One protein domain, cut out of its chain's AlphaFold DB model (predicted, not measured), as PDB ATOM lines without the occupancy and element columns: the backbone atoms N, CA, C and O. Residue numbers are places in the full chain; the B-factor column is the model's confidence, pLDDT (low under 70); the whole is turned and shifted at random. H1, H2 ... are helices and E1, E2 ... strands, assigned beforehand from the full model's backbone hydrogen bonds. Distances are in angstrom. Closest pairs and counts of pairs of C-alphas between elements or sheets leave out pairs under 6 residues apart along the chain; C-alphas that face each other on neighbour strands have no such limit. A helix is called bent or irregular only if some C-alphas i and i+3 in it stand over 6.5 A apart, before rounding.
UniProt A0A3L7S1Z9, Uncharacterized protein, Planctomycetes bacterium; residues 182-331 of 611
ATOM      1  N   GLU A 182      51.216  90.054 111.765       95.19
ATOM      2  CA  GLU A 182      50.167  90.843 111.115       95.19
ATOM      3  C   GLU A 182      48.926  90.013 110.751       95.19
ATOM      4  O   GLU A 182      47.805  90.522 110.782       95.19
ATOM      5  N   VAL A 183      49.098  88.726 110.433       95.69
ATOM      6  CA  VAL A 183      47.986  87.808 110.145       95.69
ATOM      7  C   VAL A 183      47.283  87.434 111.447       95.69
ATOM      8  O   VAL A 183      46.056  87.489 111.523       95.69
ATOM      9  N   GLU A 184      48.041  87.123 112.498       95.38
ATOM     10  CA  GLU A 184      47.478  86.852 113.821       95.38
ATOM     11  C   GLU A 184      46.715  88.073 114.364       95.38
ATOM     12  O   GLU A 184      45.578  87.941 114.825       95.38
ATOM     13  N   LEU A 185      47.291  89.274 114.243       96.06
ATOM     14  CA  LEU A 185      46.641  90.523 114.633       96.06
ATOM     15  C   LEU A 185      45.371  90.779 113.808       96.06
ATOM     16  O   LEU A 185      44.334  91.112 114.377       96.06
ATOM     17  N   SER A 186      45.406  90.554 112.492       97.31
ATOM     18  CA  SER A 186      44.226  90.625 111.614       97.31
ATOM     19  C   SER A 186      43.087  89.722 112.112       97.31
ATOM     20  O   SER A 186      41.944  90.171 112.241       97.31
ATOM     21  N   HIS A 187      43.394  88.474 112.481       96.75
ATOM     22  CA  HIS A 187      42.420  87.557 113.077       96.75
ATOM     23  C   HIS A 187      41.875  88.065 114.419       96.75
ATOM     24  O   HIS A 187      40.658  88.050 114.619       96.75
ATOM     25  N   LYS A 188      42.744  88.548 115.318       97.38
ATOM     26  CA  LYS A 188      42.344  89.101 116.624       97.38
ATOM     27  C   LYS A 188      41.411  90.303 116.476       97.38
ATOM     28  O   LYS A 188      40.373  90.349 117.133       97.38
ATOM     29  N   LEU A 189      41.733  91.235 115.577       97.69
ATOM     30  CA  LEU A 189      40.916  92.419 115.296       97.69
ATOM     31  C   LEU A 189      39.512  92.035 114.804       97.69
ATOM     32  O   LEU A 189      38.511  92.560 115.295       97.69
ATOM     33  N   VAL A 190      39.413  91.090 113.862       98.12
ATOM     34  CA  VAL A 190      38.111  90.621 113.357       98.12
ATOM     35  C   VAL A 190      37.319  89.893 114.440       98.12
ATOM     36  O   VAL A 190      36.126  90.161 114.598       98.12
ATOM     37  N   ALA A 191      37.966  89.017 115.212       98.00
ATOM     38  CA  ALA A 191      37.323  88.293 116.306       98.00
ATOM     39  C   ALA A 191      36.777  89.249 117.380       98.00
ATOM     40  O   ALA A 191      35.656  89.063 117.855       98.00
ATOM     41  N   ALA A 192      37.512  90.314 117.713       98.06
ATOM     42  CA  ALA A 192      37.060  91.336 118.654       98.06
ATOM     43  C   ALA A 192      35.830  92.099 118.146       98.06
ATOM     44  O   ALA A 192      34.861  92.273 118.890       98.06
ATOM     45  N   LEU A 193      35.812  92.491 116.867       97.75
ATOM     46  CA  LEU A 193      34.640  93.126 116.254       97.75
ATOM     47  C   LEU A 193      33.423  92.190 116.231       97.75
ATOM     48  O   LEU A 193      32.307  92.635 116.493       97.75
ATOM     49  N   GLN A 194      33.620  90.900 115.947       97.56
ATOM     50  CA  GLN A 194      32.552  89.894 115.986       97.56
ATOM     51  C   GLN A 194      32.005  89.712 117.402       97.56
ATOM     52  O   GLN A 194      30.791  89.748 117.597       97.56
ATOM     53  N   ALA A 195      32.881  89.580 118.398       97.62
ATOM     54  CA  ALA A 195      32.487  89.464 119.798       97.62
ATOM     55  C   ALA A 195      31.689  90.695 120.264       97.62
ATOM     56  O   ALA A 195      30.640  90.550 120.896       97.62
ATOM     57  N   LYS A 196      32.132  91.905 119.892       97.00
ATOM     58  CA  LYS A 196      31.406  93.151 120.176       97.00
ATOM     59  C   LYS A 196      30.038  93.182 119.487       97.00
ATOM     60  O   LYS A 196      29.046  93.460 120.151       97.00
ATOM     61  N   ALA A 197      29.962  92.832 118.203       96.25
ATOM     62  CA  ALA A 197      28.708  92.803 117.446       96.25
ATOM     63  C   ALA A 197      27.694  91.773 117.982       96.25
ATOM     64  O   ALA A 197      26.490  91.978 117.875       96.25
ATOM     65  N   ILE A 198      28.155  90.668 118.580       96.50
ATOM     66  CA  ILE A 198      27.275  89.698 119.250       96.50
ATOM     67  C   ILE A 198      26.723  90.275 120.560       96.50
ATOM     68  O   ILE A 198      25.550  90.062 120.884       96.50
ATOM     69  N   LYS A 199      27.570  90.991 121.311       97.12
ATOM     70  CA  LYS A 199      27.234  91.593 122.607       97.12
ATOM     71  C   LYS A 199      26.290  92.791 122.470       97.12
ATOM     72  O   LYS A 199      25.399  92.960 123.297       97.12
ATOM     73  N   GLU A 200      26.481  93.613 121.446       95.62
ATOM     74  CA  GLU A 200      25.716  94.836 121.204       95.62
ATOM     75  C   GLU A 200      24.676  94.605 120.102       95.62
ATOM     76  O   GLU A 200      25.017  94.378 118.944       95.62
ATOM     77  N   LYS A 201      23.389  94.664 120.458       94.12
ATOM     78  CA  LYS A 201      22.274  94.561 119.507       94.12
ATOM     79  C   LYS A 201      21.430  95.838 119.584       94.12
ATOM     80  O   LYS A 201      20.733  96.012 120.585       94.12
ATOM     81  N   PRO A 202      21.455  96.720 118.566       93.81
ATOM     82  CA  PRO A 202      22.173  96.607 117.288       93.81
ATOM     83  C   PRO A 202      23.697  96.817 117.418       93.81
ATOM     84  O   PRO A 202      24.139  97.440 118.387       93.81
ATOM     85  N   PRO A 203      24.495  96.343 116.441       94.69
ATOM     86  CA  PRO A 203      25.942  96.542 116.441       94.69
ATOM     87  C   PRO A 203      26.283  98.033 116.360       94.69
ATOM     88  O   PRO A 203      25.684  98.769 115.571       94.69
ATOM     89  N   THR A 204      27.264  98.482 117.145       94.00
ATOM     90  CA  THR A 204      27.730  99.874 117.125       94.00
ATOM     91  C   THR A 204      29.067 100.008 116.386       94.00
ATOM     92  O   THR A 204      29.845  99.049 116.313       94.00
ATOM     93  N   PRO A 205      29.358 101.175 115.782       93.12
ATOM     94  CA  PRO A 205      30.644 101.396 115.133       93.12
ATOM     95  C   PRO A 205      31.752 101.449 116.188       93.12
ATOM     96  O   PRO A 205      31.557 101.993 117.272       93.12
ATOM     97  N   THR A 206      32.932 100.930 115.866       95.69
ATOM     98  CA  THR A 206      34.078 100.897 116.791       95.69
ATOM     99  C   THR A 206      35.160 101.848 116.293       95.69
ATOM    100  O   THR A 206      35.423 101.907 115.091       95.69
ATOM    101  N   SER A 207      35.760 102.633 117.185       94.88
ATOM    102  CA  SER A 207      36.939 103.446 116.834       94.88
ATOM    103  C   SER A 207      38.221 102.604 116.865       94.88
ATOM    104  O   SER A 207      38.247 101.558 117.507       94.88
ATOM    105  N   TRP A 208      39.303 103.051 116.212       95.12
ATOM    106  CA  TRP A 208      40.606 102.370 116.317       95.12
ATOM    107  C   TRP A 208      41.090 102.204 117.769       95.12
ATOM    108  O   TRP A 208      41.400 101.071 118.128       95.12
ATOM    109  N   PRO A 209      41.111 103.254 118.619       95.31
ATOM    110  CA  PRO A 209      41.512 103.105 120.020       95.31
ATOM    111  C   PRO A 209      40.666 102.070 120.769       95.31
ATOM    112  O   PRO A 209      41.208 101.157 121.375       95.31
ATOM    113  N   GLU A 210      39.341 102.136 120.618       95.81
ATOM    114  CA  GLU A 210      38.420 101.184 121.250       95.81
ATOM    115  C   GLU A 210      38.658  99.742 120.776       95.81
ATOM    116  O   GLU A 210      38.588  98.808 121.571       95.81
ATOM    117  N   LEU A 211      38.959  99.536 119.490       97.06
ATOM    118  CA  LEU A 211      39.249  98.208 118.954       97.06
ATOM    119  C   LEU A 211      40.571  97.642 119.491       97.06
ATOM    120  O   LEU A 211      40.638  96.451 119.786       97.06
ATOM    121  N   LEU A 212      41.604  98.475 119.625       96.44
ATOM    122  CA  LEU A 212      42.896  98.065 120.183       96.44
ATOM    123  C   LEU A 212      42.789  97.760 121.682       96.44
ATOM    124  O   LEU A 212      43.338  96.753 122.134       96.44
ATOM    125  N   ASP A 213      42.004  98.551 122.417       96.94
ATOM    126  CA  ASP A 213      41.683  98.298 123.824       96.94
ATOM    127  C   ASP A 213      40.966  96.948 123.994       96.94
ATOM    128  O   ASP A 213      41.290  96.177 124.896       96.94
ATOM    129  N   LEU A 214      40.040  96.598 123.089       96.69
ATOM    130  CA  LEU A 214      39.322  95.315 123.132       96.69
ATOM    131  C   LEU A 214      40.235  94.088 122.991       96.69
ATOM    132  O   LEU A 214      39.880  93.017 123.485       96.69
ATOM    133  N   ILE A 215      41.384  94.223 122.325       96.94
ATOM    134  CA  ILE A 215      42.364  93.137 122.164       96.94
ATOM    135  C   ILE A 215      43.586  93.279 123.080       96.94
ATOM    136  O   ILE A 215      44.474  92.431 123.019       96.94
ATOM    137  N   ASN A 216      43.630  94.310 123.935       95.44
ATOM    138  CA  ASN A 216      44.787  94.672 124.762       95.44
ATOM    139  C   ASN A 216      46.099  94.766 123.954       95.44
ATOM    140  O   ASN A 216      47.154  94.324 124.414       95.44
ATOM    141  N   ALA A 217      46.033  95.297 122.730       91.44
ATOM    142  CA  ALA A 217      47.195  95.399 121.855       91.44
ATOM    143  C   ALA A 217      47.931  96.729 122.057       91.44
ATOM    144  O   ALA A 217      47.370  97.797 121.829       91.44
ATOM    145  N   ASN A 218      49.220  96.645 122.398       90.81
ATOM    146  CA  ASN A 218      50.174  97.763 122.364       90.81
ATOM    147  C   ASN A 218      51.108  97.644 121.147       90.81
ATOM    148  O   ASN A 218      52.315  97.873 121.232       90.81
ATOM    149  N   ASP A 219      50.546  97.227 120.015       91.44
ATOM    150  CA  ASP A 219      51.298  96.988 118.789       91.44
ATOM    151  C   ASP A 219      51.700  98.294 118.094       91.44
ATOM    152  O   ASP A 219      51.049  99.335 118.209       91.44
ATOM    153  N   SER A 220      52.795  98.240 117.334       91.50
ATOM    154  CA  SER A 220      53.251  99.386 116.541       91.50
ATOM    155  C   SER A 220      52.238  99.766 115.449       91.50
ATOM    156  O   SER A 220      51.575  98.904 114.869       91.50
ATOM    157  N   ALA A 221      52.166 101.058 115.106       93.00
ATOM    158  CA  ALA A 221      51.288 101.556 114.041       93.00
ATOM    159  C   ALA A 221      51.542 100.871 112.681       93.00
ATOM    160  O   ALA A 221      50.600 100.634 111.925       93.00
ATOM    161  N   ASP A 222      52.796 100.502 112.398       92.25
ATOM    162  CA  ASP A 222      53.181  99.784 111.178       92.25
ATOM    163  C   ASP A 222      52.581  98.374 111.138       92.25
ATOM    164  O   ASP A 222      52.044  97.961 110.108       92.25
ATOM    165  N   LEU A 223      52.617  97.650 112.264       93.44
ATOM    166  CA  LEU A 223      52.041  96.309 112.360       93.44
ATOM    167  C   LEU A 223      50.519  96.347 112.199       93.44
ATOM    168  O   LEU A 223      49.958  95.521 111.481       93.44
ATOM    169  N   ILE A 224      49.857  97.346 112.792       95.50
ATOM    170  CA  ILE A 224      48.415  97.560 112.610       95.50
ATOM    171  C   ILE A 224      48.110  97.802 111.129       95.50
ATOM    172  O   ILE A 224      47.237  97.145 110.565       95.50
ATOM    173  N   GLN A 225      48.860  98.688 110.466       95.31
ATOM    174  CA  GLN A 225      48.666  98.975 109.043       95.31
ATOM    175  C   GLN A 225      48.912  97.748 108.149       95.31
ATOM    176  O   GLN A 225      48.263  97.596 107.113       95.31
ATOM    177  N   GLN A 226      49.856  96.880 108.511       94.50
ATOM    178  CA  GLN A 226      50.071  95.617 107.809       94.50
ATOM    179  C   GLN A 226      48.897  94.663 108.038       94.50
ATOM    180  O   GLN A 226      48.364  94.128 107.068       94.50
ATOM    181  N   ALA A 227      48.437  94.520 109.282       96.25
ATOM    182  CA  ALA A 227      47.323  93.651 109.646       96.25
ATOM    183  C   ALA A 227      46.024  94.030 108.925       96.25
ATOM    184  O   ALA A 227      45.310  93.145 108.456       96.25
ATOM    185  N   THR A 228      45.740  95.324 108.728       96.81
ATOM    186  CA  THR A 228      44.523  95.745 108.006       96.81
ATOM    187  C   THR A 228      44.496  95.340 106.534       96.81
ATOM    188  O   THR A 228      43.427  95.268 105.926       96.81
ATOM    189  N   ARG A 229      45.661  95.045 105.947       96.69
ATOM    190  CA  ARG A 229      45.788  94.560 104.564       96.69
ATOM    191  C   ARG A 229      45.684  93.040 104.461       96.69
ATOM    192  O   ARG A 229      45.485  92.535 103.358       96.69
ATOM    193  N   GLN A 230      45.809  92.322 105.576       96.81
ATOM    194  CA  GLN A 230      45.746  90.865 105.605       96.81
ATOM    195  C   GLN A 230      44.304  90.357 105.706       96.81
ATOM    196  O   GLN A 230      43.386  91.057 106.139       96.81
ATOM    197  N   GLN A 231      44.093  89.104 105.303       96.56
ATOM    198  CA  GLN A 231      42.865  88.378 105.631       96.56
ATOM    199  C   GLN A 231      42.915  87.908 107.096       96.56
ATOM    200  O   GLN A 231      44.008  87.669 107.611       96.56
ATOM    201  N   PRO A 232      41.773  87.809 107.800       97.56
ATOM    202  CA  PRO A 232      40.416  88.121 107.343       97.56
ATOM    203  C   PRO A 232      40.053  89.617 107.357       97.56
ATOM    204  O   PRO A 232      39.006  89.975 106.819       97.56
ATOM    205  N   PHE A 233      40.865  90.509 107.937       97.62
ATOM    206  CA  PHE A 233      40.485  91.914 108.139       97.62
ATOM    207  C   PHE A 233      40.078  92.627 106.841       97.62
ATOM    208  O   PHE A 233      38.949  93.112 106.735       97.62
ATOM    209  N   ALA A 234      40.934  92.611 105.816       97.06
ATOM    210  CA  ALA A 234      40.658  93.256 104.528       97.06
ATOM    211  C   ALA A 234      39.371  92.726 103.856       97.06
ATOM    212  O   ALA A 234      38.663  93.450 103.142       97.06
ATOM    213  N   GLY A 235      39.041  91.451 104.087       97.00
ATOM    214  CA  GLY A 235      37.847  90.788 103.573       97.00
ATOM    215  C   GLY A 235      36.581  91.122 104.358       97.00
ATOM    216  O   GLY A 235      35.548  91.374 103.739       97.00
ATOM    217  N   SER A 236      36.661  91.193 105.685       97.81
ATOM    218  CA  SER A 236      35.500  91.228 106.583       97.81
ATOM    219  C   SER A 236      35.174  92.604 107.156       97.81
ATOM    220  O   SER A 236      34.054  92.802 107.627       97.81
ATOM    221  N   VAL A 237      36.103  93.558 107.119       97.56
ATOM    222  CA  VAL A 237      35.982  94.849 107.811       97.56
ATOM    223  C   VAL A 237      35.905  96.000 106.815       97.56
ATOM    224  O   VAL A 237      36.518  95.970 105.747       97.56
ATOM    225  N   ARG A 238      35.104  97.017 107.136       95.94
ATOM    226  CA  ARG A 238      35.039  98.269 106.385       95.94
ATOM    227  C   ARG A 238      35.374  99.424 107.307       95.94
ATOM    228  O   ARG A 238      34.765  99.582 108.364       95.94
ATOM    229  N   GLU A 239      36.318 100.229 106.855       95.00
ATOM    230  CA  GLU A 239      36.698 101.484 107.485       95.00
ATOM    231  C   GLU A 239      36.028 102.649 106.757       95.00
ATOM    232  O   GLU A 239      35.835 102.618 105.537       95.00
ATOM    233  N   PHE A 240      35.681 103.692 107.499       90.94
ATOM    234  CA  PHE A 240      35.262 104.963 106.929       90.94
ATOM    235  C   PHE A 240      35.704 106.109 107.833       90.94
ATOM    236  O   PHE A 240      35.767 105.972 109.053       90.94
ATOM    237  N   VAL A 241      36.031 107.240 107.217       89.56
ATOM    238  CA  VAL A 241      36.646 108.380 107.898       89.56
ATOM    239  C   VAL A 241      35.678 109.550 107.893       89.56
ATOM    240  O   VAL A 241      35.210 109.967 106.836       89.56
ATOM    241  N   THR A 242      35.413 110.111 109.069       86.81
ATOM    242  CA  THR A 242      34.569 111.293 109.247       86.81
ATOM    243  C   THR A 242      35.317 112.318 110.087       86.81
ATOM    244  O   THR A 242      35.607 112.061 111.252       86.81
ATOM    245  N   GLN A 243      35.659 113.462 109.490       84.19
ATOM    246  CA  GLN A 243      36.299 114.599 110.173       84.19
ATOM    247  C   GLN A 243      37.507 114.225 111.055       84.19
ATOM    248  O   GLN A 243      37.655 114.697 112.176       84.19
ATOM    249  N   GLY A 244      38.378 113.348 110.548       85.38
ATOM    250  CA  GLY A 244      39.598 112.934 111.251       85.38
ATOM    251  C   GLY A 244      39.422 111.771 112.230       85.38
ATOM    252  O   GLY A 244      40.410 111.320 112.798       85.38
ATOM    253  N   GLN A 245      38.209 111.236 112.395       90.50
ATOM    254  CA  GLN A 245      37.974 109.982 113.110       90.50
ATOM    255  C   GLN A 245      37.709 108.846 112.122       90.50
ATOM    256  O   GLN A 245      36.891 108.985 111.211       90.50
ATOM    257  N   THR A 246      38.394 107.720 112.315       93.56
ATOM    258  CA  THR A 246      38.167 106.493 111.547       93.56
ATOM    259  C   THR A 246      37.297 105.548 112.357       93.56
ATOM    260  O   THR A 246      37.625 105.190 113.490       93.56
ATOM    261  N   TRP A 247      36.198 105.134 111.746       94.12
ATOM    262  CA  TRP A 247      35.246 104.187 112.295       94.12
ATOM    263  C   TRP A 247      35.330 102.870 111.543       94.12
ATOM    264  O   TRP A 247      35.546 102.832 110.330       94.12
ATOM    265  N   ILE A 248      35.131 101.789 112.286       96.00
ATOM    266  CA  ILE A 248      35.367 100.427 111.837       96.00
ATOM    267  C   ILE A 248      34.147  99.590 112.196       96.00
ATOM    268  O   ILE A 248      33.631  99.657 113.315       96.00
ATOM    269  N   ALA A 249      33.683  98.791 111.243       96.88
ATOM    270  CA  ALA A 249      32.648  97.796 111.475       96.88
ATOM    271  C   ALA A 249      32.815  96.608 110.526       96.88
ATOM    272  O   ALA A 249      33.430  96.710 109.460       96.88
ATOM    273  N   LEU A 250      32.221  95.474 110.890       97.50
ATOM    274  CA  LEU A 250      32.116  94.326 109.994       97.50
ATOM    275  C   LEU A 250      31.260  94.696 108.775       97.50
ATOM    276  O   LEU A 250      30.167  95.244 108.923       97.50
ATOM    277  N   LYS A 251      31.723  94.348 107.569       96.31
ATOM    278  CA  LYS A 251      31.047  94.648 106.293       96.31
ATOM    279  C   LYS A 251      29.583  94.213 106.289       96.31
ATOM    280  O   LYS A 251      28.733  94.970 105.834       96.31
ATOM    281  N   GLN A 252      29.294  93.030 106.832       96.06
ATOM    282  CA  GLN A 252      27.941  92.467 106.880       96.06
ATOM    283  C   GLN A 252      26.973  93.259 107.774       96.06
ATOM    284  O   GLN A 252      25.781  93.287 107.499       96.06
ATOM    285  N   HIS A 253      27.478  93.937 108.810       95.81
ATOM    286  CA  HIS A 253      26.667  94.725 109.746       95.81
ATOM    287  C   HIS A 253      26.635  96.211 109.395       95.81
ATOM    288  O   HIS A 253      25.904  96.984 110.008       95.81
ATOM    289  N   PHE A 254      27.419  96.637 108.410       92.56
ATOM    290  CA  PHE A 254      27.602  98.048 108.108       92.56
ATOM    291  C   PHE A 254      26.288  98.805 107.818       92.56
ATOM    292  O   PHE A 254      26.127  99.901 108.355       92.56
ATOM    293  N   PRO A 255      25.321  98.259 107.045       93.06
ATOM    294  CA  PRO A 255      24.032  98.923 106.824       93.06
ATOM    295  C   PRO A 255      23.218  99.135 108.111       93.06
ATOM    296  O   PRO A 255      22.544 100.154 108.249       93.06
ATOM    297  N   GLU A 256      23.304  98.204 109.063       94.81
ATOM    298  CA  GLU A 256      22.636  98.306 110.365       94.81
ATOM    299  C   GLU A 256      23.336  99.338 111.250       94.81
ATOM    300  O   GLU A 256      22.678 100.211 111.813       94.81
ATOM    301  N   VAL A 257      24.672  99.291 111.297       94.88
ATOM    302  CA  VAL A 257      25.520 100.204 112.078       94.88
ATOM    303  C   VAL A 257      25.245 101.662 111.707       94.88
ATOM    304  O   VAL A 257      25.035 102.486 112.597       94.88
ATOM    305  N   VAL A 258      25.172 101.993 110.409       93.94
ATOM    306  CA  VAL A 258      24.911 103.382 109.976       93.94
ATOM    307  C   VAL A 258      23.501 103.874 110.320       93.94
ATOM    308  O   VAL A 258      23.227 105.072 110.311       93.94
ATOM    309  N   CYS A 259      22.594 102.958 110.646       94.00
ATOM    310  CA  CYS A 259      21.220 103.250 111.030       94.00
ATOM    311  C   CYS A 259      21.022 103.315 112.555       94.00
ATOM    312  O   CYS A 259      19.883 103.464 113.008       94.00
ATOM    313  N   THR A 260      22.096 103.189 113.345       95.56
ATOM    314  CA  THR A 260      22.039 103.238 114.813       95.56
ATOM    315  C   THR A 260      22.097 104.659 115.367       95.56
ATOM    316  O   THR A 260      22.769 105.541 114.833       95.56
ATOM    317  N   GLU A 261      21.419 104.864 116.494       95.44
ATOM    318  CA  GLU A 261      21.398 106.131 117.228       95.44
ATOM    319  C   GLU A 261      22.790 106.602 117.651       95.44
ATOM    320  O   GLU A 261      23.148 107.756 117.412       95.44
ATOM    321  N   SER A 262      23.608 105.692 118.184       93.25
ATOM    322  CA  SER A 262      24.986 105.986 118.584       93.25
ATOM    323  C   SER A 262      25.836 106.463 117.407       93.25
ATOM    324  O   SER A 262      26.686 107.344 117.568       93.25
ATOM    325  N   PHE A 263      25.590 105.938 116.204       94.44
ATOM    326  CA  PHE A 263      26.277 106.400 115.011       94.44
ATOM    327  C   PHE A 263      25.869 107.817 114.601       94.44
ATOM    328  O   PHE A 263      26.745 108.650 114.363       94.44
ATOM    329  N   LEU A 264      24.566 108.125 114.561       96.00
ATOM    330  CA  LEU A 264      24.107 109.488 114.273       96.00
ATOM    331  C   LEU A 264      24.639 110.481 115.312       96.00
ATOM    332  O   LEU A 264      25.109 111.554 114.935       96.00
ATOM    333  N   GLN A 265      24.607 110.116 116.596       95.75
ATOM    334  CA  GLN A 265      25.160 110.937 117.668       95.75
ATOM    335  C   GLN A 265      26.628 111.265 117.401       95.75
ATOM    336  O   GLN A 265      26.994 112.435 117.403       95.75
ATOM    337  N   ARG A 266      27.461 110.263 117.102       93.38
ATOM    338  CA  ARG A 266      28.888 110.467 116.810       93.38
ATOM    339  C   ARG A 266      29.116 111.330 115.566       93.38
ATOM    340  O   ARG A 266      29.960 112.220 115.600       93.38
ATOM    341  N   LEU A 267      28.336 111.137 114.498       95.19
ATOM    342  CA  LEU A 267      28.407 111.975 113.293       95.19
ATOM    343  C   LEU A 267      28.082 113.447 113.575       95.19
ATOM    344  O   LEU A 267      28.782 114.342 113.095       95.19
ATOM    345  N   ILE A 268      27.024 113.698 114.350       96.25
ATOM    346  CA  ILE A 268      26.654 115.047 114.788       96.25
ATOM    347  C   ILE A 268      27.762 115.615 115.664       96.25
ATOM    348  O   ILE A 268      28.183 116.744 115.439       96.25
ATOM    349  N   GLN A 269      28.290 114.830 116.603       94.56
ATOM    350  CA  GLN A 269      29.317 115.304 117.519       94.56
ATOM    351  C   GLN A 269      30.630 115.661 116.831       94.56
ATOM    352  O   GLN A 269      31.289 116.605 117.263       94.56
ATOM    353  N   ALA A 270      30.990 114.912 115.787       93.38
ATOM    354  CA  ALA A 270      32.145 115.197 114.955       93.38
ATOM    355  C   ALA A 270      31.926 116.458 114.111       93.38
ATOM    356  O   ALA A 270      32.867 117.209 113.917       93.38
ATOM    357  N   THR A 271      30.698 116.703 113.635       95.25
ATOM    358  CA  THR A 271      30.409 117.770 112.661       95.25
ATOM    359  C   THR A 271      29.997 119.105 113.281       95.25
ATOM    360  O   THR A 271      30.301 120.156 112.717       95.25
ATOM    361  N   CYS A 272      29.271 119.084 114.396       95.38
ATOM    362  CA  CYS A 272      28.741 120.277 115.043       95.38
ATOM    363  C   CYS A 272      29.718 120.821 116.088       95.38
ATOM    364  O   CYS A 272      30.316 120.074 116.862       95.38
ATOM    365  N   HIS A 273      29.817 122.147 116.160       94.50
ATOM    366  CA  HIS A 273      30.611 122.873 117.153       94.50
ATOM    367  C   HIS A 273      29.898 124.165 117.576       94.50
ATOM    368  O   HIS A 273      28.853 124.518 117.035       94.50
ATOM    369  N   ALA A 274      30.456 124.907 118.536       89.44
ATOM    370  CA  ALA A 274      29.795 126.073 119.134       89.44
ATOM    371  C   ALA A 274      29.444 127.210 118.144       89.44
ATOM    372  O   ALA A 274      28.533 127.998 118.418       89.44
ATOM    373  N   GLU A 275      30.156 127.314 117.020       88.38
ATOM    374  CA  GLU A 275      29.896 128.302 115.959       88.38
ATOM    375  C   GLU A 275      28.945 127.765 114.877       88.38
ATOM    376  O   GLU A 275      28.236 128.539 114.236       88.38
ATOM    377  N   ALA A 276      28.886 126.440 114.711       92.75
ATOM    378  CA  ALA A 276      27.993 125.743 113.793       92.75
ATOM    379  C   ALA A 276      27.267 124.602 114.537       92.75
ATOM    380  O   ALA A 276      27.615 123.429 114.377       92.75
ATOM    381  N   PRO A 277      26.266 124.928 115.378       95.00
ATOM    382  CA  PRO A 277      25.567 123.939 116.202       95.00
ATOM    383  C   PRO A 277      24.589 123.071 115.396       95.00
ATOM    384  O   PRO A 277      24.095 122.057 115.891       95.00
ATOM    385  N   GLU A 278      24.292 123.478 114.159       95.75
ATOM    386  CA  GLU A 278      23.323 122.847 113.271       95.75
ATOM    387  C   GLU A 278      23.997 122.238 112.039       95.75
ATOM    388  O   GLU A 278      24.793 122.886 111.356       95.75
ATOM    389  N   VAL A 279      23.563 121.041 111.655       96.69
ATOM    390  CA  VAL A 279      24.007 120.340 110.450       96.69
ATOM    391  C   VAL A 279      22.817 119.806 109.658       96.69
ATOM    392  O   VAL A 279      21.792 119.412 110.208       96.69
ATOM    393  N   LYS A 280      22.924 119.802 108.328       97.25
ATOM    394  CA  LYS A 280      21.923 119.171 107.456       97.25
ATOM    395  C   LYS A 280      22.135 117.661 107.409       97.25
ATOM    396  O   LYS A 280      23.268 117.214 107.228       97.25
ATOM    397  N   LEU A 281      21.062 116.876 107.451       97.06
ATOM    398  CA  LEU A 281      21.139 115.419 107.328       97.06
ATOM    399  C   LEU A 281      21.795 115.003 105.998       97.06
ATOM    400  O   LEU A 281      22.607 114.081 105.977       97.06
ATOM    401  N   SER A 282      21.550 115.735 104.902       96.81
ATOM    402  CA  SER A 282      22.229 115.489 103.619       96.81
ATOM    403  C   SER A 282      23.737 115.768 103.636       96.81
ATOM    404  O   SER A 282      24.465 115.239 102.795       96.81
ATOM    405  N   VAL A 283      24.217 116.611 104.556       96.56
ATOM    406  CA  VAL A 283      25.650 116.876 104.753       96.56
ATOM    407  C   VAL A 283      26.282 115.744 105.556       96.56
ATOM    408  O   VAL A 283      27.349 115.282 105.166       96.56
ATOM    409  N   LEU A 284      25.601 115.240 106.591       96.50
ATOM    410  CA  LEU A 284      26.041 114.046 107.324       96.50
ATOM    411  C   LEU A 284      26.114 112.821 106.405       96.50
ATOM    412  O   LEU A 284      27.133 112.141 106.362       96.50
ATOM    413  N   ALA A 285      25.083 112.594 105.586       96.31
ATOM    414  CA  ALA A 285      25.053 111.483 104.638       96.31
ATOM    415  C   ALA A 285      26.211 111.534 103.628       96.31
ATOM    416  O   ALA A 285      26.758 110.499 103.261       96.31
ATOM    417  N   ARG A 286      26.636 112.731 103.200       96.38
ATOM    418  CA  ARG A 286      27.772 112.901 102.276       96.38
ATOM    419  C   ARG A 286      29.122 112.499 102.868       96.38
ATOM    420  O   ARG A 286      30.052 112.293 102.094       96.38
ATOM    421  N   GLN A 287      29.227 112.372 104.190       94.50
ATOM    422  CA  GLN A 287      30.419 111.836 104.853       94.50
ATOM    423  C   GLN A 287      30.499 110.302 104.749       94.50
ATOM    424  O   GLN A 287      31.529 109.718 105.067       94.50
ATOM    425  N   LEU A 288      29.426 109.644 104.295       93.56
ATOM    426  CA  LEU A 288      29.355 108.194 104.145       93.56
ATOM    427  C   LEU A 288      29.695 107.757 102.712       93.56
ATOM    428  O   LEU A 288      29.462 108.511 101.756       93.56
ATOM    429  N   PRO A 289      30.168 106.511 102.527       92.69
ATOM    430  CA  PRO A 289      30.259 105.892 101.209       92.69
ATOM    431  C   PRO A 289      28.941 105.979 100.422       92.69
ATOM    432  O   PRO A 289      27.855 105.884 100.997       92.69
ATOM    433  N   LYS A 290      29.030 106.164  99.095       94.69
ATOM    434  CA  LYS A 290      27.873 106.444  98.216       94.69
ATOM    435  C   LYS A 290      26.752 105.407  98.319       94.69
ATOM    436  O   LYS A 290      25.585 105.772  98.250       94.69
ATOM    437  N   ASP A 291      27.103 104.141  98.506       94.31
ATOM    438  CA  ASP A 291      26.178 103.016  98.656       94.31
ATOM    439  C   ASP A 291      25.339 103.078  99.944       94.31
ATOM    440  O   ASP A 291      24.282 102.461 100.025       94.31
ATOM    441  N   LEU A 292      25.767 103.867 100.931       93.75
ATOM    442  CA  LEU A 292      25.142 103.940 102.252       93.75
ATOM    443  C   LEU A 292      24.400 105.245 102.511       93.75
ATOM    444  O   LEU A 292      23.633 105.333 103.467       93.75
ATOM    445  N   GLN A 293      24.577 106.248 101.653       95.38
ATOM    446  CA  GLN A 293      23.857 107.514 101.787       95.38
ATOM    447  C   GLN A 293      22.337 107.316 101.653       95.38
ATOM    448  O   GLN A 293      21.616 107.828 102.512       95.38
ATOM    449  N   PRO A 294      21.816 106.562 100.657       96.00
ATOM    450  CA  PRO A 294      20.377 106.334 100.538       96.00
ATOM    451  C   PRO A 294      19.737 105.629 101.748       96.00
ATOM    452  O   PRO A 294      18.761 106.179 102.262       96.00
ATOM    453  N   PRO A 295      20.242 104.479 102.256       95.50
ATOM    454  CA  PRO A 295      19.635 103.825 103.418       95.50
ATOM    455  C   PRO A 295      19.752 104.672 104.688       95.50
ATOM    456  O   PRO A 295      18.784 104.754 105.443       95.50
ATOM    457  N   PHE A 296      20.876 105.372 104.889       96.12
ATOM    458  CA  PHE A 296      21.037 106.314 105.998       96.12
ATOM    459  C   PHE A 296      19.971 107.418 105.959       96.12
ATOM    460  O   PHE A 296      19.264 107.641 106.941       96.12
ATOM    461  N   LEU A 297      19.813 108.088 104.812       96.31
ATOM    462  CA  LEU A 297      18.822 109.152 104.647       96.31
ATOM    463  C   LEU A 297      17.399 108.631 104.843       96.31
ATOM    464  O   LEU A 297      16.634 109.244 105.581       96.31
ATOM    465  N   ALA A 298      17.050 107.506 104.216       95.25
ATOM    466  CA  ALA A 298      15.719 106.916 104.314       95.25
ATOM    467  C   ALA A 298      15.356 106.561 105.763       95.25
ATOM    468  O   ALA A 298      14.271 106.910 106.226       95.25
ATOM    469  N   ARG A 299      16.284 105.929 106.497       95.50
ATOM    470  CA  ARG A 299      16.105 105.566 107.907       95.50
ATOM    471  C   ARG A 299      15.833 106.789 108.774       95.50
ATOM    472  O   ARG A 299      14.845 106.809 109.501       95.50
ATOM    473  N   TRP A 300      16.700 107.796 108.704       95.81
ATOM    474  CA  TRP A 300      16.616 108.955 109.592       95.81
ATOM    475  C   TRP A 300      15.460 109.882 109.240       95.81
ATOM    476  O   TRP A 300      14.798 110.384 110.143       95.81
ATOM    477  N   LEU A 301      15.148 110.059 107.951       95.12
ATOM    478  CA  LEU A 301      13.929 110.759 107.545       95.12
ATOM    479  C   LEU A 301      12.687 110.079 108.129       95.12
ATOM    480  O   LEU A 301      11.849 110.766 108.705       95.12
ATOM    481  N   ALA A 302      12.606 108.745 108.055       94.50
ATOM    482  CA  ALA A 302      11.498 108.004 108.643       94.50
ATOM    483  C   ALA A 302      11.432 108.177 110.170       94.50
ATOM    484  O   ALA A 302      10.366 108.484 110.690       94.50
ATOM    485  N   GLU A 303      12.536 108.023 110.906       94.88
ATOM    486  CA  GLU A 303      12.531 108.162 112.375       94.88
ATOM    487  C   GLU A 303      12.098 109.569 112.838       94.88
ATOM    488  O   GLU A 303      11.276 109.694 113.749       94.88
ATOM    489  N   PHE A 304      12.574 110.635 112.182       94.12
ATOM    490  CA  PHE A 304      12.155 112.003 112.509       94.12
ATOM    491  C   PHE A 304      10.721 112.321 112.053       94.12
ATOM    492  O   PHE A 304      10.038 113.098 112.723       94.12
ATOM    493  N   ASP A 305      10.223 111.700 110.977       91.38
ATOM    494  CA  ASP A 305       8.812 111.804 110.572       91.38
ATOM    495  C   ASP A 305       7.878 111.184 111.634       91.38
ATOM    496  O   ASP A 305       6.793 111.713 111.886       91.38
ATOM    497  N   HIS A 306       8.328 110.139 112.341       92.88
ATOM    498  CA  HIS A 306       7.624 109.571 113.501       92.88
ATOM    499  C   HIS A 306       7.763 110.419 114.783       92.88
ATOM    500  O   HIS A 306       7.308 109.998 115.844       92.88
ATOM    501  N   ARG A 307       8.358 111.620 114.695       85.69
ATOM    502  CA  ARG A 307       8.587 112.558 115.811       85.69
ATOM    503  C   ARG A 307       9.324 111.937 116.995       85.69
ATOM    504  O   ARG A 307       9.070 112.298 118.142       85.69
ATOM    505  N   ARG A 308      10.242 111.009 116.729       89.31
ATOM    506  CA  ARG A 308      11.094 110.479 117.785       89.31
ATOM    507  C   ARG A 308      12.044 111.575 118.263       89.31
ATOM    508  O   ARG A 308      12.765 112.176 117.466       89.31
ATOM    509  N   GLU A 309      12.004 111.852 119.558       90.94
ATOM    510  CA  GLU A 309      12.949 112.753 120.205       90.94
ATOM    511  C   GLU A 309      14.179 111.969 120.658       90.94
ATOM    512  O   GLU A 309      14.075 110.818 121.085       90.94
ATOM    513  N   TYR A 310      15.342 112.601 120.547       95.19
ATOM    514  CA  TYR A 310      16.619 112.036 120.957       95.19
ATOM    515  C   TYR A 310      17.312 113.008 121.908       95.19
ATOM    516  O   TYR A 310      17.295 114.222 121.694       95.19
ATOM    517  N   ASP A 311      17.979 112.485 122.933       96.06
ATOM    518  CA  ASP A 311      18.559 113.322 123.989       96.06
ATOM    519  C   ASP A 311      19.755 114.162 123.532       96.06
ATOM    520  O   ASP A 311      20.072 115.176 124.152       96.06
ATOM    521  N   PHE A 312      20.395 113.788 122.422       96.19
ATOM    522  CA  PHE A 312      21.573 114.469 121.879       96.19
ATOM    523  C   PHE A 312      21.273 115.390 120.689       96.19
ATOM    524  O   PHE A 312      22.141 116.173 120.303       96.19
ATOM    525  N   VAL A 313      20.078 115.321 120.091       96.62
ATOM    526  CA  VAL A 313      19.754 116.085 118.879       96.62
ATOM    527  C   VAL A 313      18.342 116.656 118.914       96.62
ATOM    528  O   VAL A 313      17.378 115.988 119.273       96.62
ATOM    529  N   GLN A 314      18.216 117.910 118.497       94.88
ATOM    530  CA  GLN A 314      16.944 118.587 118.289       94.88
ATOM    531  C   GLN A 314      16.720 118.845 116.797       94.88
ATOM    532  O   GLN A 314      17.628 119.247 116.071       94.88
ATOM    533  N   LEU A 315      15.494 118.630 116.319       95.19
ATOM    534  CA  LEU A 315      15.121 118.967 114.950       95.19
ATOM    535  C   LEU A 315      14.884 120.482 114.836       95.19
ATOM    536  O   LEU A 315      13.873 120.989 115.314       95.19
ATOM    537  N   ALA A 316      15.804 121.200 114.191       90.81
ATOM    538  CA  ALA A 316      15.735 122.653 114.032       90.81
ATOM    539  C   ALA A 316      14.803 123.082 112.884       90.81
ATOM    540  O   ALA A 316      14.101 124.085 112.979       90.81
ATOM    541  N   SER A 317      14.786 122.338 111.770       90.19
ATOM    542  CA  SER A 317      13.830 122.555 110.670       90.19
ATOM    543  C   SER A 317      13.761 121.345 109.734       90.19
ATOM    544  O   SER A 317      14.724 120.590 109.624       90.19
ATOM    545  N   THR A 318      12.647 121.178 109.017       87.06
ATOM    546  CA  THR A 318      12.401 120.045 108.100       87.06
ATOM    547  C   THR A 318      12.684 120.353 106.621       87.06
ATOM    548  O   THR A 318      12.506 119.500 105.749       87.06
ATOM    549  N   GLY A 319      13.155 121.564 106.309       87.62
ATOM    550  CA  GLY A 319      13.308 122.032 104.931       87.62
ATOM    551  C   GLY A 319      11.961 122.347 104.265       87.62
ATOM    552  O   GLY A 319      10.979 122.652 104.933       87.62
ATOM    553  N   THR A 320      11.914 122.314 102.931       87.00
ATOM    554  CA  THR A 320      10.671 122.555 102.166       87.00
ATOM    555  C   THR A 320      10.104 121.241 101.645       87.00
ATOM    556  O   THR A 320      10.850 120.286 101.441       87.00
ATOM    557  N   ALA A 321       8.806 121.192 101.328       83.94
ATOM    558  CA  ALA A 321       8.176 119.990 100.771       83.94
ATOM    559  C   ALA A 321       8.873 119.464  99.497       83.94
ATOM    560  O   ALA A 321       8.938 118.256  99.295       83.94
ATOM    561  N   LYS A 322       9.439 120.359  98.667       86.00
ATOM    562  CA  LYS A 322      10.158 120.004  97.427       86.00
ATOM    563  C   LYS A 322      11.560 119.436  97.671       86.00
ATOM    564  O   LYS A 322      12.075 118.705  96.833       86.00
ATOM    565  N   LYS A 323      12.196 119.802  98.784       86.38
ATOM    566  CA  LYS A 323      13.544 119.363  99.158       86.38
ATOM    567  C   LYS A 323      13.590 119.195 100.671       86.38
ATOM    568  O   LYS A 323      14.014 120.106 101.388       86.38
ATOM    569  N   ARG A 324      13.093 118.044 101.132       88.44
ATOM    570  CA  ARG A 324      13.162 117.646 102.539       88.44
ATOM    571  C   ARG A 324      14.625 117.391 102.890       88.44
ATOM    572  O   ARG A 324      15.238 116.465 102.371       88.44
ATOM    573  N   ASP A 325      15.186 118.256 103.722       94.25
ATOM    574  CA  ASP A 325      16.531 118.110 104.275       94.25
ATOM    575  C   ASP A 325      16.468 118.593 105.719       94.25
ATOM    576  O   ASP A 325      16.275 119.785 105.977       94.25
ATOM    577  N   LEU A 326      16.543 117.645 106.651       95.12
ATOM    578  CA  LEU A 326      16.412 117.928 108.074       95.12
ATOM    579  C   LEU A 326      17.637 118.708 108.543       95.12
ATOM    580  O   LEU A 326      18.771 118.320 108.256       95.12
ATOM    581  N   ARG A 327      17.420 119.797 109.276       95.69
ATOM    582  CA  ARG A 327      18.479 120.486 110.020       95.69
ATOM    583  C   ARG A 327      18.441 119.978 111.449       95.69
ATOM    584  O   ARG A 327      17.442 120.151 112.141       95.69
ATOM    585  N   LEU A 328      19.520 119.326 111.839       96.56
ATOM    586  CA  LEU A 328      19.729 118.712 113.135       96.56
ATOM    587  C   LEU A 328      20.616 119.632 113.964       96.56
ATOM    588  O   LEU A 328      21.676 120.035 113.495       96.56
ATOM    589  N   GLN A 329      20.179 119.965 115.170       95.75
ATOM    590  CA  GLN A 329      20.943 120.740 116.131       95.75
ATOM    591  C   GLN A 329      21.489 119.820 117.214       95.75
ATOM    592  O   GLN A 329      20.735 119.066 117.826       95.75
ATOM    593  N   ASP A 330      22.786 119.904 117.473       97.31
ATOM    594  CA  ASP A 330      23.403 119.215 118.600       97.31
ATOM    595  C   ASP A 330      22.964 119.879 119.913       97.31
ATOM    596  O   ASP A 330      23.213 121.067 120.128       97.31
ATOM    597  N   ARG A 331      22.324 119.118 120.810       95.62
ATOM    598  CA  ARG A 331      21.817 119.641 122.092       95.62
ATOM    599  C   ARG A 331      22.928 120.116 123.035       95.62
ATOM    600  O   ARG A 331      22.640 120.882 123.950       95.62
TER     601      ARG A 331
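AT A GLANCE: This is residues 182 to 331 of the 611 residues of an uncharacterized protein of Planctomycetes bacterium (UniProt A0A3L7S1Z9). Two lobes stand end to end along the longest axis: in the first, the long helix H1 and the short helix H2 pack beside the strand hairpin E1 and E2, H4 leads straight into E1, and H3 packs on the first residues of H1 at the far end, away from the hairpin, whose tip reaches towards H6; in the second, a three-stranded sheet, E3, E5 and E4, has H6 and H8 across one face and the other face bare. H5 follows the hairpin and lies where the two lobes meet, with H8 near it. The printed part has 150 residues, with eight named helices and five named strands in the order H1 H2 H3 H4 E1 E2 H5 H6 E3 H7 H8 E4 E5, and its class is mixed, helices and strands. The larger sheet has the order E3, E5, E4 and the smaller one E1, E2, both antiparallel throughout. The whole is compact by its radius of gyration of the C-alphas, 16.9 A, yet elongated in outline, spanning 52 by 30 by 26 A.

IN THESE COORDINATES: H1, residues 182 to 199, begins at C-alpha 182 (50.167, 90.843, 111.115) and is 25.7 A long. H2 is residues 208 to 215, 11.1 A long, H3 is residues 221 to 227, and H4 is residues 233 to 236. E1, residues 237 to 242, is 16.6 A long, and E2, residues 245 to 250, is 17.0 A long. H5 is residues 251 to 257, and it is irregular, with C-alphas 252 and 255 standing 7.5 A apart. H6, residues 261 to 271, is 15.4 A long and begins at C-alpha 261 (21.398, 106.131, 117.228). E3 is residues 278 to 280, H7 is residues 281 to 285, and H8, residues 293 to 305, is 17.9 A long. E4, residues 313 to 320, is 20.1 A long, and E5, residues 323 to 330, is 21.8 A long and ends at C-alpha 330 (23.403, 119.215, 118.600).

HOW THE PARTS SIT: H1 touches H3 with residues 182 to 186 alone, about perpendicular at 82 degrees, the closest C-alphas being those of Glu 182 and Ala 227, 4.3 A apart. H1 touches H2 with residues 188 to 193 alone, about perpendicular at 90 degrees, closest at the C-alphas of Ala 192 and Leu 214, 6.4 A. H1 touches H4 with residues 186 to 190 alone, closest at the C-alphas of Ser 186 and Phe 233, 5.3 A. E1 and E2 form a hairpin, with N 240 and O 247 within hydrogen-bond range at 3.0 A. Residues 206 to 207 pair antiparallel with residues 247 to 248 of E2. H5 and H8 are close but not clearly touching, with the C-alphas of Pro 255 and Pro 295 closest at 7.4 A. H6 is on the sheet E3 E5 E4 at a height of 9.2 A and lies only just over E5, with 3 of its 11 C-alphas falling on that strand; it runs across the strands, at 81 degrees to E5 on the local plane. H8 is on the same face, over E5, at a height of 9.1 A, and also runs across, at 76 degrees on the local plane; together with the sheet they make two layers, helices on one face of a sheet. H7 stands at the sheet's level, at a height of 1.3 A; it touches H8, with the C-alphas of Ala 285 and Gln 293 closest at 5.0 A. E3 and E5 are antiparallel, with N 279 and O 328 at 2.8 A. E4 and E5 form a hairpin, with N 316 and O 327 at 2.8 A. E3, H7, H8 and E4 make a split strand-helix-strand unit, two strands running the same way with E5 between them, and its crossover is right-handed. Every O i to N i+4 pair is within hydrogen-bond range in H1, H2, H3, H6, H7 and H8; H5 has 1 of 3, beside 3 of 4 O i to N i+3 pairs, and H4 is too short for an O i to N i+4 pair.

THE WHOLE: The two C-alphas farthest apart are those of Glu 184 and Ala 321, 53.0 A. The printed part has no cut, and no link is long. Mean pLDDT of the printed part is 94.4, and no printed residue is under 70.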